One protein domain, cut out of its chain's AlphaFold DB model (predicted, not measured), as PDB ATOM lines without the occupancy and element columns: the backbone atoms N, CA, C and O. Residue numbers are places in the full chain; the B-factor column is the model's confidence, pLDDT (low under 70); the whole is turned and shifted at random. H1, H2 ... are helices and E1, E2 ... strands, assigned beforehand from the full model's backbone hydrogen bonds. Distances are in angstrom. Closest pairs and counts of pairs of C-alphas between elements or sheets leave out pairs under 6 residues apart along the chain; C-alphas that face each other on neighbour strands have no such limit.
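Overview. This is residues 281 to 346 of the 350 residues of the protein "Paired_CXXCH_1 domain-containing protein" of Candidatus Schekmanbacteria bacterium RBG_16_38_11 (UniProt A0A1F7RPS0). This model has little regular structure: it is mostly loops, with the small hairpin of E1 and E2 at one end of its longest axis and the single helix H1 along one side. After H1, residues 327 to 346 fold back through the middle near Pro 335. The printed part has 66 residues, 18 of them in E1, E2 and H1, in that chain order; the class is mixed. It is compact, with a radius of gyration of the C-alphas of 11.4 A and spans of 33 by 25 by 21 A.

Arrangement. Look first at E1, residues 290 to 293, and E2, residues 299 to 301, an antiparallel hairpin at 143 degrees. N 291 and O 300 are within hydrogen-bond range, 2.9 A. H1, residues 316 to 326, is apart from E1; its O i to N i+4 pairs are each within range.

Along the chain. Find C-alpha 290 at (138.899, 187.213, 207.342), where E1 begins. H1 runs 15.5 A to C-alpha 326 at (148.877, 200.577, 213.222).

Size, cuts and confidence. The printed part has no cut. The link from E2 to H1 is long, 14 residues. Residues 282 to 307 and 328 to 332 have pLDDT under 70.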
ATOM      1  N   PRO A 281     156.053 183.140 201.027       74.69
ATOM      2  CA  PRO A 281     154.891 182.377 201.462       74.69
ATOM      3  C   PRO A 281     153.690 182.635 200.540       74.69
ATOM      4  O   PRO A 281     153.561 183.694 199.924       74.69
ATOM      5  N   ARG A 282     152.819 181.627 200.406       69.06
ATOM      6  CA  ARG A 282     151.690 181.659 199.463       69.06
ATOM      7  C   ARG A 282     150.747 182.821 199.767       69.06
ATOM      8  O   ARG A 282     150.083 182.772 200.784       69.06
ATOM      9  N   THR A 283     150.594 183.746 198.826       61.12
ATOM     10  CA  THR A 283     149.579 184.813 198.858       61.12
ATOM     11  C   THR A 283     148.186 184.271 198.532       61.12
ATOM     12  O   THR A 283     148.068 183.493 197.576       61.12
ATOM     13  N   ALA A 284     147.124 184.726 199.207       53.47
ATOM     14  CA  ALA A 284     145.771 184.532 198.685       53.47
ATOM     15  C   ALA A 284     145.369 185.676 197.734       53.47
ATOM     16  O   ALA A 284     146.168 186.532 197.343       53.47
ATOM     17  N   LYS A 285     144.125 185.620 197.248       49.16
ATOM     18  CA  LYS A 285     143.598 186.518 196.205       49.16
ATOM     19  C   LYS A 285     143.452 187.969 196.682       49.16
ATOM     20  O   LYS A 285     143.461 188.874 195.843       49.16
ATOM     21  N   SER A 286     143.307 188.199 197.985       52.62
ATOM     22  CA  SER A 286     143.213 189.534 198.570       52.62
ATOM     23  C   SER A 286     143.968 189.589 199.878       52.62
ATOM     24  O   SER A 286     143.755 188.703 200.684       52.62
ATOM     25  N   GLY A 287     144.791 190.617 200.078       52.00
ATOM     26  CA  GLY A 287     145.710 190.741 201.208       52.00
ATOM     27  C   GLY A 287     145.057 190.913 202.585       52.00
ATOM     28  O   GLY A 287     145.240 191.936 203.229       52.00
ATOM     29  N   GLY A 288     144.290 189.933 203.052       54.88
ATOM     30  CA  GLY A 288     143.510 190.021 204.283       54.88
ATOM     31  C   GLY A 288     142.082 189.531 204.084       54.88
ATOM     32  O   GLY A 288     141.124 190.292 204.173       54.88
ATOM     33  N   TYR A 289     141.916 188.249 203.801       56.12
ATOM     34  CA  TYR A 289     140.692 187.520 204.054       56.12
ATOM     35  C   TYR A 289     140.558 187.309 205.556       56.12
ATOM     36  O   TYR A 289     141.426 186.720 206.207       56.12
ATOM     37  N   THR A 290     139.414 187.729 206.084       60.59
ATOM     38  CA  THR A 290     138.899 187.213 207.342       60.59
ATOM     39  C   THR A 290     137.907 186.093 207.023       60.59
ATOM     40  O   THR A 290     137.032 186.248 206.170       60.59
ATOM     41  N   THR A 291     138.047 184.924 207.648       57.03
ATOM     42  CA  THR A 291     137.127 183.786 207.425       57.03
ATOM     43  C   THR A 291     135.938 183.784 208.380       57.03
ATOM     44  O   THR A 291     135.143 182.846 208.371       57.03
ATOM     45  N   GLY A 292     135.813 184.814 209.216       65.38
ATOM     46  CA  GLY A 292     134.799 184.918 210.257       65.38
ATOM     47  C   GLY A 292     135.403 185.450 211.546       65.38
ATOM     48  O   GLY A 292     136.321 186.270 211.498       65.38
ATOM     49  N   VAL A 293     134.888 184.966 212.678       63.28
ATOM     50  CA  VAL A 293     135.429 185.278 214.000       63.28
ATOM     51  C   VAL A 293     136.300 184.143 214.548       63.28
ATOM     52  O   VAL A 293     136.043 182.974 214.260       63.28
ATOM     53  N   ASP A 294     137.338 184.476 215.308       65.44
ATOM     54  CA  ASP A 294     138.182 183.537 216.036       65.44
ATOM     55  C   ASP A 294     137.497 183.040 217.325       65.44
ATOM     56  O   ASP A 294     136.366 183.414 217.653       65.44
ATOM     57  N   GLY A 295     138.187 182.177 218.078       63.31
ATOM     58  CA  GLY A 295     137.681 181.624 219.341       63.31
ATOM     59  C   GLY A 295     137.449 182.658 220.453       63.31
ATOM     60  O   GLY A 295     136.877 182.312 221.484       63.31
ATOM     61  N   LEU A 296     137.873 183.909 220.248       67.06
ATOM     62  CA  LEU A 296     137.702 185.038 221.158       67.06
ATOM     63  C   LEU A 296     136.646 186.038 220.650       67.06
ATOM     64  O   LEU A 296     136.394 187.045 221.309       67.06
ATOM     65  N   GLY A 297     136.006 185.767 219.506       65.75
ATOM     66  CA  GLY A 297     135.013 186.647 218.886       65.75
ATOM     67  C   GLY A 297     135.606 187.794 218.054       65.75
ATOM     68  O   GLY A 297     134.851 188.662 217.617       65.75
ATOM     69  N   SER A 298     136.923 187.799 217.831       66.06
ATOM     70  CA  SER A 298     137.665 188.766 216.997       66.06
ATOM     71  C   SER A 298     137.748 188.293 215.546       66.06
ATOM     72  O   SER A 298     137.321 187.187 215.269       66.06
ATOM     73  N   SER A 299     138.250 189.074 214.584       65.31
ATOM     74  CA  SER A 299     138.282 188.639 213.175       65.31
ATOM     75  C   SER A 299     139.390 187.610 212.912       65.31
ATOM     76  O   SER A 299     140.567 187.869 213.137       65.31
ATOM     77  N   ALA A 300     139.037 186.456 212.346       65.38
ATOM     78  CA  ALA A 300     139.990 185.393 212.030       65.38
ATOM     79  C   ALA A 300     140.678 185.637 210.679       65.38
ATOM     80  O   ALA A 300     140.073 185.395 209.633       65.38
ATOM     81  N   LEU A 301     141.933 186.093 210.690       65.75
ATOM     82  CA  LEU A 301     142.763 186.210 209.487       65.75
ATOM     83  C   LEU A 301     143.236 184.848 208.960       65.75
ATOM     84  O   LEU A 301     143.545 183.942 209.735       65.75
ATOM     85  N   ILE A 302     143.382 184.731 207.638       63.50
ATOM     86  CA  ILE A 302     144.044 183.578 207.015       63.50
ATOM     87  C   ILE A 302     145.571 183.713 207.129       63.50
ATOM     88  O   ILE A 302     146.171 184.694 206.684       63.50
ATOM     89  N   GLU A 303     146.221 182.688 207.682       59.78
ATOM     90  CA  GLU A 303     147.682 182.575 207.700       59.78
ATOM     91  C   GLU A 303     148.272 182.602 206.280       59.78
ATOM     92  O   GLU A 303     147.778 181.928 205.377       59.78
ATOM     93  N   ALA A 304     149.374 183.338 206.111       54.31
ATOM     94  CA  ALA A 304     150.099 183.547 204.850       54.31
ATOM     95  C   ALA A 304     149.403 184.421 203.789       54.31
ATOM     96  O   ALA A 304     149.974 184.634 202.727       54.31
ATOM     97  N   ASP A 305     148.239 185.009 204.066       56.28
ATOM     98  CA  ASP A 305     147.508 185.775 203.049       56.28
ATOM     99  C   ASP A 305     148.269 187.008 202.509       56.28
ATOM    100  O   ASP A 305     148.131 187.384 201.345       56.28
ATOM    101  N   GLN A 306     149.188 187.559 203.306       58.97
ATOM    102  CA  GLN A 306     150.118 188.603 202.877       58.97
ATOM    103  C   GLN A 306     151.517 188.043 202.657       58.97
ATOM    104  O   GLN A 306     152.352 187.993 203.556       58.97
ATOM    105  N   GLY A 307     151.758 187.596 201.430       61.84
ATOM    106  CA  GLY A 307     153.066 187.125 200.996       61.84
ATOM    107  C   GLY A 307     153.957 188.262 200.502       61.84
ATOM    108  O   GLY A 307     153.604 189.000 199.577       61.84
ATOM    109  N   SER A 308     155.152 188.342 201.079       76.94
ATOM    110  CA  SER A 308     156.241 189.195 200.608       76.94
ATOM    111  C   SER A 308     156.669 188.786 199.194       76.94
ATOM    112  O   SER A 308     156.988 187.628 198.933       76.94
ATOM    113  N   HIS A 309     156.686 189.749 198.272       89.62
ATOM    114  CA  HIS A 309     157.447 189.645 197.019       89.62
ATOM    115  C   HIS A 309     158.748 190.460 197.092       89.62
ATOM    116  O   HIS A 309     159.372 190.711 196.064       89.62
ATOM    117  N   VAL A 310     159.175 190.857 198.301       89.69
ATOM    118  CA  VAL A 310     160.542 191.348 198.541       89.69
ATOM    119  C   VAL A 310     161.530 190.210 198.846       89.69
ATOM    120  O   VAL A 310     162.737 190.414 198.739       89.69
ATOM    121  N   PHE A 311     161.021 188.987 199.049       89.56
ATOM    122  CA  PHE A 311     161.756 187.717 199.180       89.56
ATOM    123  C   PHE A 311     162.554 187.513 200.477       89.56
ATOM    124  O   PHE A 311     163.493 186.715 200.549       89.56
ATOM    125  N   ASP A 312     162.185 188.238 201.515       88.38
ATOM    126  CA  ASP A 312     162.751 188.135 202.848       88.38
ATOM    127  C   ASP A 312     161.879 187.284 203.780       88.38
ATOM    128  O   ASP A 312     160.804 186.793 203.427       88.38
ATOM    129  N   ILE A 313     162.393 187.082 204.988       87.94
ATOM    130  CA  ILE A 313     161.647 186.472 206.079       87.94
ATOM    131  C   ILE A 313     160.922 187.594 206.811       87.94
ATOM    132  O   ILE A 313     161.561 188.518 207.313       87.94
ATOM    133  N   ILE A 314     159.601 187.472 206.928       84.81
ATOM    134  CA  ILE A 314     158.833 188.312 207.841       84.81
ATOM    135  C   ILE A 314     158.909 187.655 209.214       84.81
ATOM    136  O   ILE A 314     158.377 186.561 209.415       84.81
ATOM    137  N   TRP A 315     159.582 188.305 210.155       86.81
ATOM    138  CA  TRP A 315     159.752 187.813 211.513       86.81
ATOM    139  C   TRP A 315     158.534 188.110 212.397       86.81
ATOM    140  O   TRP A 315     157.924 189.174 212.269       86.81
ATOM    141  N   PRO A 316     158.237 187.259 213.399       85.88
ATOM    142  CA  PRO A 316     157.145 187.514 214.342       85.88
ATOM    143  C   PRO A 316     157.268 188.864 215.068       85.88
ATOM    144  O   PRO A 316     156.275 189.561 215.272       85.88
ATOM    145  N   TRP A 317     158.487 189.283 215.422       85.25
ATOM    146  CA  TRP A 317     158.706 190.568 216.090       85.25
ATOM    147  C   TRP A 317     158.442 191.771 215.167       85.25
ATOM    148  O   TRP A 317     157.972 192.800 215.648       85.25
ATOM    149  N   GLN A 318     158.691 191.651 213.855       84.81
ATOM    150  CA  GLN A 318     158.369 192.704 212.881       84.81
ATOM    151  C   GLN A 318     156.854 192.876 212.791       84.81
ATOM    152  O   GLN A 318     156.356 193.992 212.930       84.81
ATOM    153  N   SER A 319     156.117 191.766 212.681       80.81
ATOM    154  CA  SER A 319     154.653 191.766 212.750       80.81
ATOM    155  C   SER A 319     154.138 192.434 214.030       80.81
ATOM    156  O   SER A 319     153.206 193.234 213.975       80.81
ATOM    157  N   PHE A 320     154.772 192.169 215.179       78.88
ATOM    158  CA  PHE A 320     154.410 192.790 216.457       78.88
ATOM    159  C   PHE A 320     154.667 194.306 216.496       78.88
ATOM    160  O   PHE A 320     153.837 195.066 217.001       78.88
ATOM    161  N   ILE A 321     155.803 194.775 215.973       83.50
ATOM    162  CA  ILE A 321     156.097 196.215 215.913       83.50
ATOM    163  C   ILE A 321     155.082 196.926 215.017       83.50
ATOM    164  O   ILE A 321     154.551 197.971 215.407       83.50
ATOM    165  N   LEU A 322     154.773 196.341 213.858       78.00
ATOM    166  CA  LEU A 322     153.811 196.915 212.927       78.00
ATOM    167  C   LEU A 322     152.415 196.984 213.545       78.00
ATOM    168  O   LEU A 322     151.840 198.069 213.518       78.00
ATOM    169  N   LYS A 323     151.954 195.922 214.230       74.44
ATOM    170  CA  LYS A 323     150.711 195.913 215.032       74.44
ATOM    171  C   LYS A 323     150.602 197.138 215.945       74.44
ATOM    172  O   LYS A 323     149.575 197.811 216.005       74.44
ATOM    173  N   LYS A 324     151.667 197.427 216.702       74.88
ATOM    174  CA  LYS A 324     151.676 198.546 217.654       74.88
ATOM    175  C   LYS A 324     151.584 199.895 216.941       74.88
ATOM    176  O   LYS A 324     150.952 200.812 217.457       74.88
ATOM    177  N   SER A 325     152.228 200.022 215.784       77.12
ATOM    178  CA  SER A 325     152.229 201.263 215.004       77.12
ATOM    179  C   SER A 325     150.901 201.545 214.291       77.12
ATOM    180  O   SER A 325     150.598 202.702 214.021       77.12
ATOM    181  N   SER A 326     150.108 200.510 214.014       70.31
ATOM    182  CA  SER A 326     148.877 200.577 213.222       70.31
ATOM    183  C   SER A 326     147.593 200.713 214.047       70.31
ATOM    184  O   SER A 326     146.549 201.013 213.478       70.31
ATOM    185  N   GLY A 327     147.651 200.561 215.375       70.00
ATOM    186  CA  GLY A 327     146.486 200.720 216.257       70.00
ATOM    187  C   GLY A 327     145.771 199.415 216.625       70.00
ATOM    188  O   GLY A 327     144.843 199.455 217.427       70.00
ATOM    189  N   GLY A 328     146.258 198.270 216.130       63.66
ATOM    190  CA  GLY A 328     145.976 196.953 216.701       63.66
ATOM    191  C   GLY A 328     144.694 196.244 216.256       63.66
ATOM    192  O   GLY A 328     144.265 195.361 216.981       63.66
ATOM    193  N   ALA A 329     144.068 196.553 215.115       67.38
ATOM    194  CA  ALA A 329     143.028 195.654 214.596       67.38
ATOM    195  C   ALA A 329     143.638 194.349 214.043       67.38
ATOM    196  O   ALA A 329     144.827 194.284 213.728       67.38
ATOM    197  N   ASP A 330     142.832 193.299 213.859       62.31
ATOM    198  CA  ASP A 330     143.314 192.048 213.242       62.31
ATOM    199  C   ASP A 330     143.865 192.295 211.837       62.31
ATOM    200  O   ASP A 330     144.968 191.861 211.529       62.31
ATOM    201  N   THR A 331     143.198 193.121 211.025       64.00
ATOM    202  CA  THR A 331     143.697 193.543 209.699       64.00
ATOM    203  C   THR A 331     144.944 194.427 209.749       64.00
ATOM    204  O   THR A 331     145.447 194.839 208.705       64.00
ATOM    205  N   ASP A 332     145.435 194.748 210.943       67.69
ATOM    206  CA  ASP A 332     146.594 195.596 211.175       67.69
ATOM    207  C   ASP A 332     147.838 194.810 211.624       67.69
ATOM    208  O   ASP A 332     148.828 195.410 212.061       67.69
ATOM    209  N   ILE A 333     147.812 193.483 211.469       73.75
ATOM    210  CA  ILE A 333     148.975 192.609 211.616       73.75
ATOM    211  C   ILE A 333     149.393 192.050 210.269       73.75
ATOM    212  O   ILE A 333     148.596 191.447 209.558       73.75
ATOM    213  N   MET A 334     150.681 192.174 209.961       78.38
ATOM    214  CA  MET A 334     151.298 191.477 208.841       78.38
ATOM    215  C   MET A 334     151.540 190.000 209.205       78.38
ATOM    216  O   MET A 334     152.304 189.742 210.140       78.38
ATOM    217  N   PRO A 335     150.943 189.019 208.501       78.25
ATOM    218  CA  PRO A 335     151.319 187.611 208.607       78.25
ATOM    219  C   PRO A 335     152.835 187.407 208.507       78.25
ATOM    220  O   PRO A 335     153.477 187.943 207.610       78.25
ATOM    221  N   ASN A 336     153.402 186.616 209.419       82.31
ATOM    222  CA  ASN A 336     154.823 186.265 209.391       82.31
ATOM    223  C   ASN A 336     155.067 184.893 208.756       82.31
ATOM    224  O   ASN A 336     154.175 184.044 208.693       82.31
ATOM    225  N   SER A 337     156.309 184.659 208.342       84.56
ATOM    226  CA  SER A 337     156.725 183.417 207.686       84.56
ATOM    227  C   SER A 337     156.707 182.196 208.621       84.56
ATOM    228  O   SER A 337     156.674 181.058 208.156       84.56
ATOM    229  N   CYS A 338     156.721 182.403 209.942       86.31
ATOM    230  CA  CYS A 338     156.840 181.337 210.942       86.31
ATOM    231  C   CYS A 338     155.483 180.746 211.356       86.31
ATOM    232  O   CYS A 338     155.413 179.565 211.706       86.31
ATOM    233  N   GLY A 339     154.407 181.538 211.304       80.75
ATOM    234  CA  GLY A 339     153.084 181.187 211.839       80.75
ATOM    235  C   GLY A 339     152.468 179.923 211.238       80.75
ATOM    236  O   GLY A 339     151.711 179.233 211.917       80.75
ATOM    237  N   LYS A 340     152.866 179.554 210.011       78.50
ATOM    238  CA  LYS A 340     152.417 178.318 209.353       78.50
ATOM    239  C   LYS A 340     152.842 177.048 210.105       78.50
ATOM    240  O   LYS A 340     152.127 176.051 210.064       78.50
ATOM    241  N   CYS A 341     154.010 177.067 210.747       84.19
ATOM    242  CA  CYS A 341     154.594 175.897 211.417       84.19
ATOM    243  C   CYS A 341     154.684 176.074 212.939       84.19
ATOM    244  O   CYS A 341     154.698 175.087 213.672       84.19
ATOM    245  N   HIS A 342     154.756 177.318 213.415       85.88
ATOM    246  CA  HIS A 342     154.922 177.656 214.822       85.88
ATOM    247  C   HIS A 342     153.668 178.359 215.329       85.88
ATOM    248  O   HIS A 342     153.484 179.551 215.100       85.88
ATOM    249  N   GLU A 343     152.825 177.632 216.062       84.38
ATOM    250  CA  GLU A 343     151.578 178.185 216.600       84.38
ATOM    251  C   GLU A 343     151.822 179.424 217.473       84.38
ATOM    252  O   GLU A 343     151.143 180.432 217.312       84.38
ATOM    253  N   GLY A 344     152.868 179.412 218.307       82.50
ATOM    254  CA  GLY A 344     153.253 180.564 219.132       82.50
ATOM    255  C   GLY A 344     153.775 181.778 218.352       82.50
ATOM    256  O   GLY A 344     153.944 182.844 218.933       82.50
ATOM    257  N   ALA A 345     154.039 181.634 217.051       83.06
ATOM    258  CA  ALA A 345     154.372 182.751 216.173       83.06
ATOM    259  C   ALA A 345     153.131 183.372 215.514       83.06
ATOM    260  O   ALA A 345     153.257 184.384 214.829       83.06
ATOM    261  N   ARG A 346     151.938 182.795 215.687       77.38
ATOM    262  CA  ARG A 346     150.683 183.376 215.198       77.38
ATOM    263  C   ARG A 346     150.295 184.525 216.124       77.38
ATOM    264  O   ARG A 346     150.209 184.343 217.333       77.38
TER     265      ARG A 346